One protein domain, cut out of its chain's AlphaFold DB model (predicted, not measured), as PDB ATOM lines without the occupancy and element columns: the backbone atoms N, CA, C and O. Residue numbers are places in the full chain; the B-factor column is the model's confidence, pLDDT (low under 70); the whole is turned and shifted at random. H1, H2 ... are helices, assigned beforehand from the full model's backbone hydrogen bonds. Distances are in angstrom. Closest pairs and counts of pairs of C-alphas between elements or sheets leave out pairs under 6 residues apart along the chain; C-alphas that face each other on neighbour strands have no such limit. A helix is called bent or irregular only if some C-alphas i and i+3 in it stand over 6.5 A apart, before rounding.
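Overview. This is residues 446 to 520 of the 1118 residues of the protein "Exonuclease, DNA polymerase III, epsilon subunit family" of Corynebacterium accolens ATCC 49725 (UniProt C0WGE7). One long helix, H5, runs along one side of a small rounded domain, and four shorter helices, H1, H2, H4 and H3, are gathered in an arc round it, leaving its opposite side bare. H1 and H3 lie crosswise to H5, and a long loop, residues 461 to 473, swings past the last turns of H5 on its way from H2 to H3. The printed part has 75 residues with five named helices, in the order H1, H2, H3, H4, H5, and no named strand; the class is all helix. It is compact, with a radius of gyration of the C-alphas of 10.8 A and spans of 30 by 24 by 19 A.

Along the chain. H5, residues 506 to 520, is the longest helix, 21.2 A from C-alpha 506 at (218.753, 196.287, 137.427) to C-alpha 520 at (239.692, 192.910, 138.382). H3, residues 474 to 486, measures 18.8 A and is irregular: C-alphas 475 and 478 are 8.4 A apart. H1, residues 446 to 451, begins with C-alpha 446 at (224.895, 190.482, 141.641) and measures 8.8 A. H4 is residues 495 to 499, 6.1 A, and H2 is residues 457 to 460, 5.2 A.

Arrangement. H5 is the hub and touches the four other helices. With residues 509 to 513 alone it touches H1, about perpendicular at 85 degrees; the closest C-alphas, of Val 446 and Val 510, are 5.8 A apart. With residues 513 to 517 alone it touches H2, closest at the C-alphas of Leu 457 and Val 516, 7.2 A. H4 touches H5, closest at the C-alphas of Arg 499 and Leu 509, 6.5 A. H3, with residues 476 to 480, only just touches residues 508 to 512 of H5, with 3 pairs of C-alphas within 8 A; the closest, of Tyr 476 and Lys 508, are 6.9 A apart, and the lines stand about perpendicular at 81 degrees. H1 and H4 are close but not clearly touching, with the C-alphas of Cys 449 and Val 495 at 6.1 A. H3 is apart from H1 and from H2. In H1 and H4 every O i to N i+4 pair is within hydrogen-bond range, in H3 7 of 9 and in H5 10 of 11; H2 is too short for such a pair.

Size, cuts and confidence. The two C-alphas farthest apart, of Pro 462 and Gly 503, are 29.8 A apart. The printed part has no cut. The link from H2 to H3 is long, with 13 residues. The mean pLDDT of the printed part is 76.1, and 16 residues are under 70, among them residues 471 to 479; the mean of H3 is 66.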
ATOM      1  N   VAL A 446     226.183 190.484 140.926       77.56
ATOM      2  CA  VAL A 446     224.895 190.482 141.641       77.56
ATOM      3  C   VAL A 446     225.107 190.616 143.151       77.56
ATOM      4  O   VAL A 446     224.408 191.390 143.809       77.56
ATOM      5  N   GLU A 447     226.078 189.896 143.712       81.38
ATOM      6  CA  GLU A 447     226.377 189.934 145.143       81.38
ATOM      7  C   GLU A 447     226.919 191.304 145.593       81.38
ATOM      8  O   GLU A 447     226.467 191.833 146.614       81.38
ATOM      9  N   TRP A 448     227.809 191.922 144.807       84.12
ATOM     10  CA  TRP A 448     228.322 193.274 145.052       84.12
ATOM     11  C   TRP A 448     227.210 194.326 144.993       84.12
ATOM     12  O   TRP A 448     227.069 195.129 145.920       84.12
ATOM     13  N   CYS A 449     226.359 194.273 143.960       84.62
ATOM     14  CA  CYS A 449     225.221 195.184 143.810       84.62
ATOM     15  C   CYS A 449     224.261 195.132 145.009       84.62
ATOM     16  O   CYS A 449     223.678 196.152 145.385       84.62
ATOM     17  N   ALA A 450     224.102 193.950 145.614       80.44
ATOM     18  CA  ALA A 450     223.216 193.730 146.750       80.44
ATOM     19  C   ALA A 450     223.838 194.130 148.101       80.44
ATOM     20  O   ALA A 450     223.144 194.689 148.953       80.44
ATOM     21  N   LYS A 451     225.123 193.828 148.328       80.12
ATOM     22  CA  LYS A 451     225.773 193.990 149.643       80.12
ATOM     23  C   LYS A 451     226.520 195.315 149.813       80.12
ATOM     24  O   LYS A 451     226.637 195.789 150.944       80.12
ATOM     25  N   HIS A 452     226.979 195.932 148.723       85.31
ATOM     26  CA  HIS A 452     227.884 197.088 148.754       85.31
ATOM     27  C   HIS A 452     227.396 198.281 147.902       85.31
ATOM     28  O   HIS A 452     228.185 198.880 147.174       85.31
ATOM     29  N   PRO A 453     226.121 198.714 148.004       84.69
ATOM     30  CA  PRO A 453     225.548 199.672 147.056       84.69
ATOM     31  C   PRO A 453     226.181 201.079 147.089       84.69
ATOM     32  O   PRO A 453     226.071 201.830 146.126       84.69
ATOM     33  N   ARG A 454     226.853 201.432 148.193       86.31
ATOM     34  CA  ARG A 454     227.465 202.751 148.446       86.31
ATOM     35  C   ARG A 454     228.991 202.746 148.450       86.31
ATOM     36  O   ARG A 454     229.591 203.768 148.770       86.31
ATOM     37  N   GLN A 455     229.613 201.599 148.194       88.44
ATOM     38  CA  GLN A 455     231.067 201.517 148.079       88.44
ATOM     39  C   GLN A 455     231.475 201.809 146.640       88.44
ATOM     40  O   GLN A 455     230.711 201.544 145.707       88.44
ATOM     41  N   LYS A 456     232.662 202.392 146.478       90.69
ATOM     42  CA  LYS A 456     233.209 202.686 145.154       90.69
ATOM     43  C   LYS A 456     233.517 201.382 144.438       90.69
ATOM     44  O   LYS A 456     233.985 200.434 145.063       90.69
ATOM     45  N   LEU A 457     233.311 201.344 143.131       88.50
ATOM     46  CA  LEU A 457     233.624 200.175 142.309       88.50
ATOM     47  C   LEU A 457     235.124 199.842 142.322       88.50
ATOM     48  O   LEU A 457     235.483 198.683 142.182       88.50
ATOM     49  N   LEU A 458     235.992 200.815 142.599       86.56
ATOM     50  CA  LEU A 458     237.418 200.610 142.861       86.56
ATOM     51  C   LEU A 458     237.680 199.714 144.083       86.56
ATOM     52  O   LEU A 458     238.661 198.983 144.118       86.56
ATOM     53  N   GLU A 459     236.802 199.752 145.089       84.38
ATOM     54  CA  GLU A 459     236.924 198.949 146.312       84.38
ATOM     55  C   GLU A 459     236.422 197.507 146.116       84.38
ATOM     56  O   GLU A 459     236.527 196.687 147.030       84.38
ATOM     57  N   LEU A 460     235.909 197.183 144.920       84.31
ATOM     58  CA  LEU A 460     235.458 195.843 144.546       84.31
ATOM     59  C   LEU A 460     236.617 194.841 144.567       84.31
ATOM     60  O   LEU A 460     236.414 193.684 144.924       84.31
ATOM     61  N   SER A 461     237.836 195.260 144.239       84.12
ATOM     62  CA  SER A 461     239.018 194.403 144.311       84.12
ATOM     63  C   SER A 461     240.264 195.223 144.640       84.12
ATOM     64  O   SER A 461     240.446 196.290 144.059       84.12
ATOM     65  N   PRO A 462     241.178 194.724 145.496       74.94
ATOM     66  CA  PRO A 462     242.468 195.371 145.723       74.94
ATOM     67  C   PRO A 462     243.372 195.400 144.476       74.94
ATOM     68  O   PRO A 462     244.413 196.051 144.518       74.94
ATOM     69  N   GLN A 463     243.008 194.700 143.394       75.25
ATOM     70  CA  GLN A 463     243.752 194.676 142.129       75.25
ATOM     71  C   GLN A 463     243.319 195.777 141.151       75.25
ATOM     72  O   GLN A 463     244.019 196.041 140.177       75.25
ATOM     73  N   LEU A 464     242.193 196.448 141.416       75.50
ATOM     74  CA  LEU A 464     241.743 197.574 140.610       75.50
ATOM     75  C   LEU A 464     242.502 198.849 140.996       75.50
ATOM     76  O   LEU A 464     242.717 199.153 142.170       75.50
ATOM     77  N   THR A 465     242.861 199.638 139.991       76.69
ATOM     78  CA  THR A 465     243.389 200.998 140.141       76.69
ATOM     79  C   THR A 465     242.363 201.999 139.603       76.69
ATOM     80  O   THR A 465     241.525 201.610 138.793       76.69
ATOM     81  N   PRO A 466     242.403 203.296 139.970       69.94
ATOM     82  CA  PRO A 466     241.473 204.300 139.432       69.94
ATOM     83  C   PRO A 466     241.461 204.417 137.895       69.94
ATOM     84  O   PRO A 466     240.556 205.039 137.341       69.94
ATOM     85  N   PHE A 467     242.467 203.841 137.228       66.12
ATOM     86  CA  PHE A 467     242.658 203.839 135.779       66.12
ATOM     87  C   PHE A 467     242.505 202.451 135.148       66.12
ATOM     88  O   PHE A 467     242.796 202.309 133.964       66.12
ATOM     89  N   SER A 468     242.097 201.429 135.907       74.12
ATOM     90  CA  SER A 468     241.855 200.102 135.340       74.12
ATOM     91  C   SER A 468     240.785 200.197 134.254       74.12
ATOM     92  O   SER A 468     239.719 200.784 134.464       74.12
ATOM     93  N   GLU A 469     241.109 199.662 133.080       66.19
ATOM     94  CA  GLU A 469     240.266 199.755 131.896       66.19
ATOM     95  C   GLU A 469     239.047 198.836 132.049       66.19
ATOM     96  O   GLU A 469     239.167 197.685 132.464       66.19
ATOM     97  N   ILE A 470     237.856 199.371 131.776       72.00
ATOM     98  CA  ILE A 470     236.593 198.635 131.873       72.00
ATOM     99  C   ILE A 470     236.132 198.359 130.451       72.00
ATOM    100  O   ILE A 470     235.768 199.292 129.730       72.00
ATOM    101  N   GLU A 471     236.118 197.090 130.056       64.19
ATOM    102  CA  GLU A 471     235.640 196.710 128.731       64.19
ATOM    103  C   GLU A 471     234.157 197.065 128.559       64.19
ATOM    104  O   GLU A 471     233.262 196.575 129.256       64.19
ATOM    105  N   VAL A 472     233.889 197.953 127.602       57.06
ATOM    106  CA  VAL A 472     232.539 198.430 127.306       57.06
ATOM    107  C   VAL A 472     231.825 197.401 126.442       57.06
ATOM    108  O   VAL A 472     232.068 197.288 125.241       57.06
ATOM    109  N   GLN A 473     230.866 196.699 127.033       51.97
ATOM    110  CA  GLN A 473     229.960 195.847 126.270       51.97
ATOM    111  C   GLN A 473     229.076 196.710 125.354       51.97
ATOM    112  O   GLN A 473     228.339 197.591 125.814       51.97
ATOM    113  N   SER A 474     229.143 196.443 124.047       38.38
ATOM    114  CA  SER A 474     228.513 197.243 122.984       38.38
ATOM    115  C   SER A 474     227.000 197.428 123.162       38.38
ATOM    116  O   SER A 474     226.464 198.487 122.837       38.38
ATOM    117  N   SER A 475     226.319 196.454 123.766       40.03
ATOM    118  CA  SER A 475     224.881 196.452 124.063       40.03
ATOM    119  C   SER A 475     224.448 197.382 125.211       40.03
ATOM    120  O   SER A 475     223.251 197.630 125.371       40.03
ATOM    121  N   TYR A 476     225.380 197.962 125.981       52.25
ATOM    122  CA  TYR A 476     225.074 198.907 127.072       52.25
ATOM    123  C   TYR A 476     225.828 200.239 126.953       52.25
ATOM    124  O   TYR A 476     225.930 200.985 127.932       52.25
ATOM    125  N   LYS A 477     226.331 200.563 125.752       57.66
ATOM    126  CA  LYS A 477     227.196 201.721 125.470       57.66
ATOM    127  C   LYS A 477     226.643 203.036 126.030       57.66
ATOM    128  O   LYS A 477     227.395 203.787 126.633       57.66
ATOM    129  N   SER A 478     225.330 203.273 125.952       58.31
ATOM    130  CA  SER A 478     224.702 204.482 126.512       58.31
ATOM    131  C   SER A 478     224.820 204.597 128.038       58.31
ATOM    132  O   SER A 478     225.011 205.701 128.545       58.31
ATOM    133  N   GLY A 479     224.775 203.478 128.770       63.31
ATOM    134  CA  GLY A 479     225.010 203.441 130.216       63.31
ATOM    135  C   GLY A 479     226.473 203.716 130.571       63.31
ATOM    136  O   GLY A 479     226.743 204.526 131.456       63.31
ATOM    137  N   TYR A 480     227.418 203.123 129.831       70.19
ATOM    138  CA  TYR A 480     228.858 203.360 130.012       70.19
ATOM    139  C   TYR A 480     229.270 204.789 129.639       70.19
ATOM    140  O   TYR A 480     230.012 205.424 130.378       70.19
ATOM    141  N   THR A 481     228.741 205.350 128.548       71.81
ATOM    142  CA  THR A 481     229.013 206.738 128.148       71.81
ATOM    143  C   THR A 481     228.525 207.728 129.203       71.81
ATOM    144  O   THR A 481     229.253 208.652 129.556       71.81
ATOM    145  N   GLN A 482     227.323 207.531 129.754       75.88
ATOM    146  CA  GLN A 482     226.806 208.384 130.829       75.88
ATOM    147  C   GLN A 482     227.600 208.218 132.130       75.88
ATOM    148  O   GLN A 482     227.869 209.207 132.816       75.88
ATOM    149  N   TRP A 483     228.006 206.988 132.452       84.50
ATOM    150  CA  TRP A 483     228.867 206.695 133.591       84.50
ATOM    151  C   TRP A 483     230.222 207.402 133.465       84.50
ATOM    152  O   TRP A 483     230.581 208.177 134.349       84.50
ATOM    153  N   PHE A 484     230.938 207.217 132.357       82.38
ATOM    154  CA  PHE A 484     232.279 207.774 132.155       82.38
ATOM    155  C   PHE A 484     232.260 209.299 131.987       82.38
ATOM    156  O   PHE A 484     233.189 209.984 132.409       82.38
ATOM    157  N   ALA A 485     231.175 209.862 131.442       78.12
ATOM    158  CA  ALA A 485     230.986 211.311 131.385       78.12
ATOM    159  C   ALA A 485     230.738 211.928 132.772       78.12
ATOM    160  O   ALA A 485     231.184 213.044 133.043       78.12
ATOM    161  N   ARG A 486     230.019 211.222 133.655       78.81
ATOM    162  CA  ARG A 486     229.705 211.690 135.015       78.81
ATOM    163  C   ARG A 486     230.854 211.448 135.997       78.81
ATOM    164  O   ARG A 486     231.011 212.226 136.937       78.81
ATOM    165  N   PHE A 487     231.663 210.418 135.761       79.00
ATOM    166  CA  PHE A 487     232.804 210.025 136.583       79.00
ATOM    167  C   PHE A 487     234.064 209.907 135.709       79.00
ATOM    168  O   PHE A 487     234.311 208.842 135.147       79.00
ATOM    169  N   PRO A 488     234.894 210.969 135.628       71.75
ATOM    170  CA  PRO A 488     236.148 210.961 134.862       71.75
ATOM    171  C   PRO A 488     237.132 209.860 135.284       71.75
ATOM    172  O   PRO A 488     238.018 209.495 134.521       71.75
ATOM    173  N   GLN A 489     236.976 209.350 136.509       79.88
ATOM    174  CA  GLN A 489     237.552 208.094 136.976       79.88
ATOM    175  C   GLN A 489     236.389 207.123 137.212       79.88
ATOM    176  O   GLN A 489     235.739 207.212 138.255       79.88
ATOM    177  N   PRO A 490     236.066 206.238 136.254       79.50
ATOM    178  CA  PRO A 490     234.840 205.441 136.298       79.50
ATOM    179  C   PRO A 490     234.682 204.603 137.570       79.50
ATOM    180  O   PRO A 490     233.592 204.522 138.135       79.50
ATOM    181  N   LEU A 491     235.782 204.047 138.082       87.50
ATOM    182  CA  LEU A 491     235.784 203.196 139.274       87.50
ATOM    183  C   LEU A 491     235.547 203.961 140.590       87.50
ATOM    184  O   LEU A 491     235.303 203.345 141.624       87.50
ATOM    185  N   GLU A 492     235.537 205.297 140.567       85.44
ATOM    186  CA  GLU A 492     235.117 206.118 141.710       85.44
ATOM    187  C   GLU A 492     233.588 206.138 141.908       85.44
ATOM    188  O   GLU A 492     233.118 206.573 142.960       85.44
ATOM    189  N   ALA A 493     232.809 205.670 140.925       86.50
ATOM    190  CA  ALA A 493     231.356 205.563 141.036       86.50
ATOM    191  C   ALA A 493     230.937 204.448 142.006       86.50
ATOM    192  O   ALA A 493     231.635 203.445 142.166       86.50
ATOM    193  N   THR A 494     229.766 204.599 142.627       92.19
ATOM    194  CA  THR A 494     229.112 203.552 143.424       92.19
ATOM    195  C   THR A 494     227.981 202.878 142.643       92.19
ATOM    196  O   THR A 494     227.523 203.376 141.616       92.19
ATOM    197  N   VAL A 495     227.476 201.745 143.135       88.31
ATOM    198  CA  VAL A 495     226.311 201.075 142.526       88.31
ATOM    199  C   VAL A 495     225.058 201.966 142.594       88.31
ATOM    200  O   VAL A 495     224.251 201.945 141.668       88.31
ATOM    201  N   GLU A 496     224.884 202.774 143.648       85.00
ATOM    202  CA  GLU A 496     223.815 203.788 143.723       85.00
ATOM    203  C   GLU A 496     223.986 204.862 142.637       85.00
ATOM    204  O   GLU A 496     223.013 205.190 141.961       85.00
ATOM    205  N   ASP A 497     225.212 205.332 142.388       86.44
ATOM    206  CA  ASP A 497     225.476 206.310 141.327       86.44
ATOM    207  C   ASP A 497     225.157 205.764 139.930       86.44
ATOM    208  O   ASP A 497     224.629 206.498 139.092       86.44
ATOM    209  N   LEU A 498     225.457 204.482 139.683       85.00
ATOM    210  CA  LEU A 498     225.111 203.804 138.431       85.00
ATOM    211  C   LEU A 498     223.603 203.579 138.291       85.00
ATOM    212  O   LEU A 498     223.070 203.684 137.189       85.00
ATOM    213  N   ARG A 499     222.903 203.299 139.396       84.50
ATOM    214  CA  ARG A 499     221.444 203.126 139.416       84.50
ATOM    215  C   ARG A 499     220.701 204.441 139.146       84.50
ATOM    216  O   ARG A 499     219.626 204.418 138.555       84.50
ATOM    217  N   ASP A 500     221.283 205.574 139.529       81.25
ATOM    218  CA  ASP A 500     220.736 206.915 139.284       81.25
ATOM    219  C   ASP A 500     220.977 207.427 137.846       81.25
ATOM    220  O   ASP A 500     220.589 208.554 137.510       81.25
ATOM    221  N   LEU A 501     221.623 206.637 136.977       81.12
ATOM    222  CA  LEU A 501     221.806 206.981 135.567       81.12
ATOM    223  C   LEU A 501     220.512 206.748 134.757       81.12
ATOM    224  O   LEU A 501     219.913 205.668 134.828       81.12
ATOM    225  N   PRO A 502     220.072 207.726 133.940       65.62
ATOM    226  CA  PRO A 502     218.895 207.582 133.086       65.62
ATOM    227  C   PRO A 502     218.958 206.350 132.165       65.62
ATOM    228  O   PRO A 502     219.821 206.238 131.296       65.62
ATOM    229  N   GLY A 503     217.998 205.431 132.318       66.00
ATOM    230  CA  GLY A 503     217.879 204.237 131.468       66.00
ATOM    231  C   GLY A 503     218.713 203.026 131.910       66.00
ATOM    232  O   GLY A 503     218.772 202.035 131.167       66.00
ATOM    233  N   VAL A 504     219.322 203.073 133.103       73.44
ATOM    234  CA  VAL A 504     220.019 201.941 133.737       73.44
ATOM    235  C   VAL A 504     219.071 201.217 134.703       73.44
ATOM    236  O   VAL A 504     218.854 201.636 135.833       73.44
ATOM    237  N   GLY A 505     218.467 200.115 134.242       70.56
ATOM    238  CA  GLY A 505     217.696 199.193 135.090       70.56
ATOM    239  C   GLY A 505     218.573 198.111 135.735       70.56
ATOM    240  O   GLY A 505     219.732 197.952 135.359       70.56
ATOM    241  N   GLU A 506     218.014 197.310 136.650       71.19
ATOM    242  CA  GLU A 506     218.753 196.287 137.427       71.19
ATOM    243  C   GLU A 506     219.571 195.310 136.558       71.19
ATOM    244  O   GLU A 506     220.690 194.954 136.915       71.19
ATOM    245  N   HIS A 507     219.082 194.934 135.371       65.81
ATOM    246  CA  HIS A 507     219.843 194.065 134.466       65.81
ATOM    247  C   HIS A 507     221.085 194.762 133.873       65.81
ATOM    248  O   HIS A 507     222.143 194.139 133.757       65.81
ATOM    249  N   LYS A 508     220.983 196.046 133.502       72.94
ATOM    250  CA  LYS A 508     222.122 196.821 132.980       72.94
ATOM    251  C   LYS A 508     223.119 197.138 134.088       72.94
ATOM    252  O   LYS A 508     224.316 197.038 133.871       72.94
ATOM    253  N   LEU A 509     222.611 197.450 135.280       80.56
ATOM    254  CA  LEU A 509     223.412 197.701 136.473       80.56
ATOM    255  C   LEU A 509     224.326 196.513 136.798       80.56
ATOM    256  O   LEU A 509     225.530 196.691 136.953       80.56
ATOM    257  N   VAL A 510     223.775 195.294 136.831       79.94
ATOM    258  CA  VAL A 510     224.557 194.074 137.085       79.94
ATOM    259  C   VAL A 510     225.604 193.837 135.995       79.94
ATOM    260  O   VAL A 510     226.732 193.498 136.330       79.94
ATOM    261  N   ALA A 511     225.279 194.060 134.718       73.50
ATOM    262  CA  ALA A 511     226.239 193.909 133.620       73.50
ATOM    263  C   ALA A 511     227.387 194.937 133.688       73.50
ATOM    264  O   ALA A 511     228.538 194.597 133.426       73.50
ATOM    265  N   MET A 512     227.092 196.178 134.095       82.69
ATOM    266  CA  MET A 512     228.103 197.225 134.292       82.69
ATOM    267  C   MET A 512     229.050 196.906 135.452       82.69
ATOM    268  O   MET A 512     230.248 197.145 135.350       82.69
ATOM    269  N   VAL A 513     228.536 196.326 136.542       85.06
ATOM    270  CA  VAL A 513     229.369 195.862 137.664       85.06
ATOM    271  C   VAL A 513     230.124 194.576 137.308       85.06
ATOM    272  O   VAL A 513     231.260 194.402 137.734       85.06
ATOM    273  N   GLU A 514     229.552 193.698 136.482       84.31
ATOM    274  CA  GLU A 514     230.220 192.491 135.980       84.31
ATOM    275  C   GLU A 514     231.450 192.814 135.125       84.31
ATOM    276  O   GLU A 514     232.473 192.152 135.276       84.31
ATOM    277  N   ALA A 515     231.408 193.877 134.315       78.38
ATOM    278  CA  ALA A 515     232.584 194.358 133.586       78.38
ATOM    279  C   ALA A 515     233.724 194.804 134.526       78.38
ATOM    280  O   ALA A 515     234.896 194.606 134.216       78.38
ATOM    281  N   VAL A 516     233.399 195.339 135.710       83.25
ATOM    282  CA  VAL A 516     234.397 195.682 136.743       83.25
ATOM    283  C   VAL A 516     234.959 194.433 137.425       83.25
ATOM    284  O   VAL A 516     236.146 194.387 137.740       83.25
ATOM    285  N   VAL A 517     234.127 193.406 137.636       78.38
ATOM    286  CA  VAL A 517     234.574 192.097 138.144       78.38
ATOM    287  C   VAL A 517     235.562 191.456 137.164       78.38
ATOM    288  O   VAL A 517     236.599 190.967 137.596       78.38
ATOM    289  N   LEU A 518     235.280 191.506 135.860       68.81
ATOM    290  CA  LEU A 518     236.174 190.995 134.814       68.81
ATOM    291  C   LEU A 518     237.512 191.750 134.785       68.81
ATOM    292  O   LEU A 518     238.560 191.124 134.911       68.81
ATOM    293  N   ALA A 519     237.477 193.088 134.780       71.62
ATOM    294  CA  ALA A 519     238.687 193.917 134.811       71.62
ATOM    295  C   ALA A 519     239.581 193.641 136.039       71.62
ATOM    296  O   ALA A 519     240.812 193.700 135.966       71.62
ATOM    297  N   ALA A 520     238.969 193.315 137.182       71.38
ATOM    298  CA  ALA A 520     239.692 192.910 138.382       71.38
ATOM    299  C   ALA A 520     240.342 191.525 138.240       71.38
ATOM    300  O   ALA A 520     241.453 191.335 138.721       71.38
TER     301      ALA A 520